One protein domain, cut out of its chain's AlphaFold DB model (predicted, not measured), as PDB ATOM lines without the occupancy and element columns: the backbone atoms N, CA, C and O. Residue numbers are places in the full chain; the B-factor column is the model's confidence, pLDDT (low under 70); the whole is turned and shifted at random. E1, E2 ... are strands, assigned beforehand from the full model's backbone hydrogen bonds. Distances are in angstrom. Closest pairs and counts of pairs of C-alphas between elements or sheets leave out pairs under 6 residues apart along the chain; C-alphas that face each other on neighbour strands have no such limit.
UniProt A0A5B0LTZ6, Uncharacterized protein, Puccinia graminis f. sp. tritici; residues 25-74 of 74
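AT A GLANCE: This is residues 25 to 74 of the 74 residues of an uncharacterized protein of Puccinia graminis f. sp. tritici (UniProt A0A5B0LTZ6). Two antiparallel hairpins, a longer one of E1 and E2 and a smaller one of E3 and E4, sit toward opposite ends of a thin rod, with residues 50 to 58 strung between them. They share no common core, and residues 69 to 74 form a tail after the smaller hairpin. The printed part has 50 residues with no named helix and four named strands, in the order E1, E2, E3, E4, making two antiparallel sheets of two strands each, E1 - E2 and E3 - E4. The class is all strand, though under half of the residues, 22 of 50, are in named strands. The whole is extended, with a radius of gyration of the C-alphas of 18.8 A and spans of 57 by 26 by 13 A.

HOW THE PARTS SIT: The longer hairpin pairs E1, residues 29 to 35, with E2, residues 43 to 49. These neighbour strands are antiparallel, with 150 degrees between their N-to-C directions. C-alphas 32 and 46, which face each other, are 4.4 A apart. N 29 and O 49 are within hydrogen-bond range at 2.9 A, and so are N 35 and O 43 at 2.8 A. The other hairpin pairs E3, residues 59 to 62, with E4, residues 65 to 68. These strands are antiparallel too, at 148 degrees. C-alphas 59 and 68 face each other at 4.0 A. N 62 and O 65 are within hydrogen-bond range at 2.9 A, as are N 67 and O 60 at 2.9 A. E1 is apart from E3 and from E4, and E2 is likewise apart from both.

IN THESE COORDINATES: E1 runs from Ala 29, with its C-alpha at (77.374, 96.593, 117.197), to Asp 35, over 18.8 A. E2 runs from Lys 43, with its C-alpha at (83.285, 79.106, 109.937), to Leu 49, over 18.7 A. E3 runs from Tyr 59 to Asn 62 and E4 from Gln 65 to Tyr 68, each 9.5 A from first to last C-alpha. C-alpha 68 is at (59.162, 108.800, 129.689).

THE WHOLE: The two C-alphas farthest apart are those of Ser 40 and Gln 63, 58.1 A, each in the link of one hairpin. The C-alphas of Pro 25 and Ala 74, the first and last printed, are 28.6 A apart. The printed part has no cut, and Ala 74 is the chain's last residue. The link from E3 to E4 is tight, with 2 residues; those from E1 to E2, with 7 residues, and from E2 to E3, with 9, are short. The mean pLDDT of the printed part is 87.1, and residues 39 to 40 and 72 to 74 are under 70 in this predicted model.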
ATOM      1  N   PRO A  25      67.267 105.965 115.958       90.94
ATOM      2  CA  PRO A  25      67.803 104.891 115.130       90.94
ATOM      3  C   PRO A  25      68.714 103.972 115.949       90.94
ATOM      4  O   PRO A  25      69.566 104.451 116.696       90.94
ATOM      5  N   GLU A  26      68.549 102.664 115.787       93.06
ATOM      6  CA  GLU A  26      69.431 101.658 116.378       93.06
ATOM      7  C   GLU A  26      70.471 101.227 115.337       93.06
ATOM      8  O   GLU A  26      70.109 100.875 114.214       93.06
ATOM      9  N   ASN A  27      71.749 101.209 115.719       95.19
ATOM     10  CA  ASN A  27      72.816 100.609 114.922       95.19
ATOM     11  C   ASN A  27      73.490  99.490 115.736       95.19
ATOM     12  O   ASN A  27      74.311  99.805 116.604       95.19
ATOM     13  N   PRO A  28      73.134  98.212 115.508       95.44
ATOM     14  CA  PRO A  28      73.712  97.090 116.238       95.44
ATOM     15  C   PRO A  28      75.238  97.052 116.118       95.44
ATOM     16  O   PRO A  28      75.798  97.269 115.042       95.44
ATOM     17  N   ALA A  29      75.925  96.735 117.215       96.38
ATOM     18  CA  ALA A  29      77.374  96.593 117.197       96.38
ATOM     19  C   ALA A  29      77.761  95.327 116.422       96.38
ATOM     20  O   ALA A  29      77.274  94.241 116.735       96.38
ATOM     21  N   SER A  30      78.634  95.458 115.420       96.62
ATOM     22  CA  SER A  30      79.110  94.310 114.642       96.62
ATOM     23  C   SER A  30      79.833  93.310 115.543       96.62
ATOM     24  O   SER A  30      80.673  93.693 116.360       96.62
ATOM     25  N   PHE A  31      79.510  92.031 115.389       96.69
ATOM     26  CA  PHE A  31      80.113  90.948 116.153       96.69
ATOM     27  C   PHE A  31      80.289  89.711 115.277       96.69
ATOM     28  O   PHE A  31      79.468  89.445 114.402       96.69
ATOM     29  N   ILE A  32      81.360  88.954 115.503       96.19
ATOM     30  CA  ILE A  32      81.671  87.738 114.748       96.19
ATOM     31  C   ILE A  32      81.801  86.590 115.743       96.19
ATOM     32  O   ILE A  32      82.529  86.701 116.728       96.19
ATOM     33  N   ILE A  33      81.101  85.490 115.472       94.19
ATOM     34  CA  ILE A  33      81.267  84.226 116.192       94.19
ATOM     35  C   ILE A  33      81.905  83.181 115.291       94.19
ATOM     36  O   ILE A  33      81.763  83.215 114.070       94.19
ATOM     37  N   THR A  34      82.566  82.209 115.904       93.69
ATOM     38  CA  THR A  34      83.082  81.031 115.213       93.69
ATOM     39  C   THR A  34      82.123  79.862 115.437       93.69
ATOM     40  O   THR A  34      81.986  79.373 116.556       93.69
ATOM     41  N   ASP A  35      81.449  79.418 114.377       91.19
ATOM     42  CA  ASP A  35      80.575  78.242 114.380       91.19
ATOM     43  C   ASP A  35      81.392  76.998 114.003       91.19
ATOM     44  O   ASP A  35      81.828  76.834 112.858       91.19
ATOM     45  N   CYS A  36      81.612  76.135 114.994       89.31
ATOM     46  CA  CYS A  36      82.338  74.874 114.881       89.31
ATOM     47  C   CYS A  36      81.382  73.676 115.008       89.31
ATOM     48  O   CYS A  36      81.567  72.856 115.905       89.31
ATOM     49  N   GLY A  37      80.342  73.581 114.170       83.38
ATOM     50  CA  GLY A  37      79.446  72.410 114.124       83.38
ATOM     51  C   GLY A  37      80.160  71.050 113.923       83.38
ATOM     52  O   GLY A  37      81.368  70.923 114.075       83.38
ATOM     53  N   ASN A  38      79.440  69.995 113.522       72.94
ATOM     54  CA  ASN A  38      79.958  68.606 113.453       72.94
ATOM     55  C   ASN A  38      81.050  68.310 112.382       72.94
ATOM     56  O   ASN A  38      81.217  67.165 111.965       72.94
ATOM     57  N   GLY A  39      81.800  69.308 111.910       67.56
ATOM     58  CA  GLY A  39      82.868  69.159 110.922       67.56
ATOM     59  C   GLY A  39      84.198  69.755 111.385       67.56
ATOM     60  O   GLY A  39      84.256  70.604 112.264       67.56
ATOM     61  N   SER A  40      85.289  69.347 110.736       69.25
ATOM     62  CA  SER A  40      86.666  69.772 111.043       69.25
ATOM     63  C   SER A  40      87.013  71.212 110.636       69.25
ATOM     64  O   SER A  40      88.160  71.629 110.787       69.25
ATOM     65  N   LYS A  41      86.057  71.981 110.100       80.50
ATOM     66  CA  LYS A  41      86.262  73.367 109.666       80.50
ATOM     67  C   LYS A  41      85.229  74.272 110.319       80.50
ATOM     68  O   LYS A  41      84.061  74.251 109.937       80.50
ATOM     69  N   CYS A  42      85.683  75.072 111.275       90.31
ATOM     70  CA  CYS A  42      84.885  76.157 111.816       90.31
ATOM     71  C   CYS A  42      84.717  77.268 110.772       90.31
ATOM     72  O   CYS A  42      85.629  77.521 109.980       90.31
ATOM     73  N   LYS A  43      83.567  77.938 110.783       91.50
ATOM     74  CA  LYS A  43      83.285  79.106 109.937       91.50
ATOM     75  C   LYS A  43      83.034  80.335 110.801       91.50
ATOM     76  O   LYS A  43      82.474  80.227 111.890       91.50
ATOM     77  N   GLU A  44      83.417  81.500 110.305       93.88
ATOM     78  CA  GLU A  44      83.013  82.767 110.909       93.88
ATOM     79  C   GLU A  44      81.573  83.101 110.506       93.88
ATOM     80  O   GLU A  44      81.172  82.915 109.355       93.88
ATOM     81  N   VAL A  45      80.788  83.581 111.466       94.12
ATOM     82  CA  VAL A  45      79.418  84.050 111.272       94.12
ATOM     83  C   VAL A  45      79.325  85.460 111.835       94.12
ATOM     84  O   VAL A  45      79.513  85.671 113.033       94.12
ATOM     85  N   SER A  46      79.034  86.423 110.966       95.69
ATOM     86  CA  SER A  46      78.831  87.820 111.351       95.69
ATOM     87  C   SER A  46      77.393  88.060 111.806       95.69
ATOM     88  O   SER A  46      76.444  87.568 111.194       95.69
ATOM     89  N   GLY A  47      77.232  88.862 112.852       94.12
ATOM     90  CA  GLY A  47      75.952  89.285 113.404       94.12
ATOM     91  C   GLY A  47      76.034  90.676 114.030       94.12
ATOM     92  O   GLY A  47      77.031  91.385 113.894       94.12
ATOM     93  N   GLY A  48      74.960  91.068 114.714       96.00
ATOM     94  CA  GLY A  48      74.862  92.340 115.426       96.00
ATOM     95  C   GLY A  48      74.435  92.130 116.874       96.00
ATOM     96  O   GLY A  48      73.491  91.388 117.140       96.00
ATOM     97  N   LEU A  49      75.114  92.795 117.805       95.69
ATOM     98  CA  LEU A  49      74.740  92.853 119.213       95.69
ATOM     99  C   LEU A  49      73.867  94.081 119.463       95.69
ATOM    100  O   LEU A  49      74.155  95.178 118.979       95.69
ATOM    101  N   THR A  50      72.816  93.895 120.251       95.81
ATOM    102  CA  THR A  50      71.929  94.973 120.693       95.81
ATOM    103  C   THR A  50      71.800  94.933 122.206       95.81
ATOM    104  O   THR A  50      72.009  93.889 122.827       95.81
ATOM    105  N   ILE A  51      71.480  96.077 122.808       94.44
ATOM    106  CA  ILE A  51      71.208  96.137 124.244       94.44
ATOM    107  C   ILE A  51      69.835  95.540 124.559       94.44
ATOM    108  O   ILE A  51      68.893  95.674 123.765       94.44
ATOM    109  N   ASP A  52      69.739  94.922 125.737       93.94
ATOM    110  CA  ASP A  52      68.496  94.377 126.277       93.94
ATOM    111  C   ASP A  52      67.401  95.450 126.374       93.94
ATOM    112  O   ASP A  52      67.676  96.627 126.626       93.94
ATOM    113  N   ALA A  53      66.149  95.034 126.169       90.06
ATOM    114  CA  ALA A  53      65.011  95.940 126.139       90.06
ATOM    115  C   ALA A  53      64.803  96.689 127.462       90.06
ATOM    116  O   ALA A  53      64.388  97.846 127.421       90.06
ATOM    117  N   ASN A  54      65.144  96.101 128.614       89.06
ATOM    118  CA  ASN A  54      64.970  96.765 129.907       89.06
ATOM    119  C   ASN A  54      65.865  97.998 130.052       89.06
ATOM    120  O   ASN A  54      65.496  98.934 130.756       89.06
ATOM    121  N   TRP A  55      67.031  98.023 129.393       90.44
ATOM    122  CA  TRP A  55      67.956  99.167 129.424       90.44
ATOM    123  C   TRP A  55      67.616 100.238 128.386       90.44
ATOM    124  O   TRP A  55      68.267 101.283 128.337       90.44
ATOM    125  N   ARG A  56      66.603 100.009 127.547       91.06
ATOM    126  CA  ARG A  56      66.129 101.003 126.586       91.06
ATOM    127  C   ARG A  56      65.178 101.975 127.274       91.06
ATOM    128  O   ARG A  56      64.294 101.589 128.033       91.06
ATOM    129  N   ALA A  57      65.312 103.256 126.941       89.44
ATOM    130  CA  ALA A  57      64.349 104.258 127.374       89.44
ATOM    131  C   ALA A  57      62.969 103.964 126.768       89.44
ATOM    132  O   ALA A  57      62.821 103.912 125.545       89.44
ATOM    133  N   THR A  58      61.959 103.835 127.626       90.38
ATOM    134  CA  THR A  58      60.559 103.667 127.218       90.38
ATOM    135  C   THR A  58      59.842 105.005 127.355       90.38
ATOM    136  O   THR A  58      59.877 105.617 128.422       90.38
ATOM    137  N   TYR A  59      59.219 105.491 126.284       89.50
ATOM    138  CA  TYR A  59      58.535 106.784 126.263       89.50
ATOM    139  C   TYR A  59      57.375 106.795 125.270       89.50
ATOM    140  O   TYR A  59      57.355 106.031 124.304       89.50
ATOM    141  N   VAL A  60      56.450 107.729 125.472       89.69
ATOM    142  CA  VAL A  60      55.445 108.128 124.482       89.69
ATOM    143  C   VAL A  60      55.799 109.498 123.911       89.69
ATOM    144  O   VAL A  60      56.349 110.353 124.607       89.69
ATOM    145  N   MET A  61      55.511 109.707 122.628       85.19
ATOM    146  CA  MET A  61      55.705 111.005 121.980       85.19
ATOM    147  C   MET A  61      54.464 111.876 122.191       85.19
ATOM    148  O   MET A  61      53.358 111.446 121.866       85.19
ATOM    149  N   ASN A  62      54.643 113.104 122.671       84.75
ATOM    150  CA  ASN A  62      53.605 114.133 122.704       84.75
ATOM    151  C   ASN A  62      54.147 115.406 122.051       84.75
ATOM    152  O   ASN A  62      55.081 115.991 122.586       84.75
ATOM    153  N   GLN A  63      53.600 115.815 120.900       83.12
ATOM    154  CA  GLN A  63      54.032 117.024 120.174       83.12
ATOM    155  C   GLN A  63      55.572 117.138 120.064       83.12
ATOM    156  O   GLN A  63      56.167 118.137 120.452       83.12
ATOM    157  N   ASP A  64      56.219 116.062 119.601       82.62
ATOM    158  CA  ASP A  64      57.682 115.911 119.469       82.62
ATOM    159  C   ASP A  64      58.499 115.866 120.774       82.62
ATOM    160  O   ASP A  64      59.717 115.682 120.743       82.62
ATOM    161  N   GLN A  65      57.845 115.916 121.933       84.06
ATOM    162  CA  GLN A  65      58.474 115.708 123.232       84.06
ATOM    163  C   GLN A  65      58.372 114.248 123.676       84.06
ATOM    164  O   GLN A  65      57.355 113.579 123.475       84.06
ATOM    165  N   LYS A  66      59.445 113.746 124.294       88.00
ATOM    166  CA  LYS A  66      59.483 112.411 124.898       88.00
ATOM    167  C   LYS A  66      58.952 112.488 126.325       88.00
ATOM    168  O   LYS A  66      59.608 113.063 127.188       88.00
ATOM    169  N   ASN A  67      57.815 111.850 126.571       89.31
ATOM    170  CA  ASN A  67      57.291 111.624 127.913       89.31
ATOM    171  C   ASN A  67      57.675 110.209 128.342       89.31
ATOM    172  O   ASN A  67      57.133 109.233 127.821       89.31
ATOM    173  N   TYR A  68      58.648 110.092 129.243       88.94
ATOM    174  CA  TYR A  68      59.162 108.800 129.689       88.94
ATOM    175  C   TYR A  68      58.109 108.029 130.493       88.94
ATOM    176  O   TYR A  68      57.435 108.588 131.352       88.94
ATOM    177  N   CYS A  69      57.962 106.739 130.193       86.19
ATOM    178  CA  CYS A  69      57.055 105.830 130.900       86.19
ATOM    179  C   CYS A  69      57.687 105.262 132.180       86.19
ATOM    180  O   CYS A  69      56.976 104.751 133.037       86.19
ATOM    181  N   ASN A  70      59.015 105.326 132.277       81.00
ATOM    182  CA  ASN A  70      59.806 104.985 133.451       81.00
ATOM    183  C   ASN A  70      61.004 105.943 133.486       81.00
ATOM    184  O   ASN A  70      61.748 106.029 132.507       81.00
ATOM    185  N   ASP A  71      61.152 106.686 134.576       73.69
ATOM    186  CA  ASP A  71      62.164 107.724 134.787       73.69
ATOM    187  C   ASP A  71      63.272 107.303 135.768       73.69
ATOM    188  O   ASP A  71      64.079 108.131 136.183       73.69
ATOM    189  N   GLY A  72      63.375 106.004 136.065       65.88
ATOM    190  CA  GLY A  72      64.502 105.427 136.801       65.88
ATOM    191  C   GLY A  72      64.163 104.900 138.191       65.88
ATOM    192  O   GLY A  72      65.036 104.295 138.803       65.88
ATOM    193  N   GLY A  73      62.915 105.046 138.644       59.91
ATOM    194  CA  GLY A  73      62.492 104.643 139.986       59.91
ATOM    195  C   GLY A  73      63.106 105.532 141.076       59.91
ATOM    196  O   GLY A  73      64.289 105.859 141.039       59.91
ATOM    197  N   ALA A  74      62.286 105.953 142.038       43.69
ATOM    198  CA  ALA A  74      62.773 106.551 143.281       43.69
ATOM    199  C   ALA A  74      63.429 105.494 144.183       43.69
ATOM    200  O   ALA A  74      62.954 104.333 144.161       43.69
TER     201      ALA A  74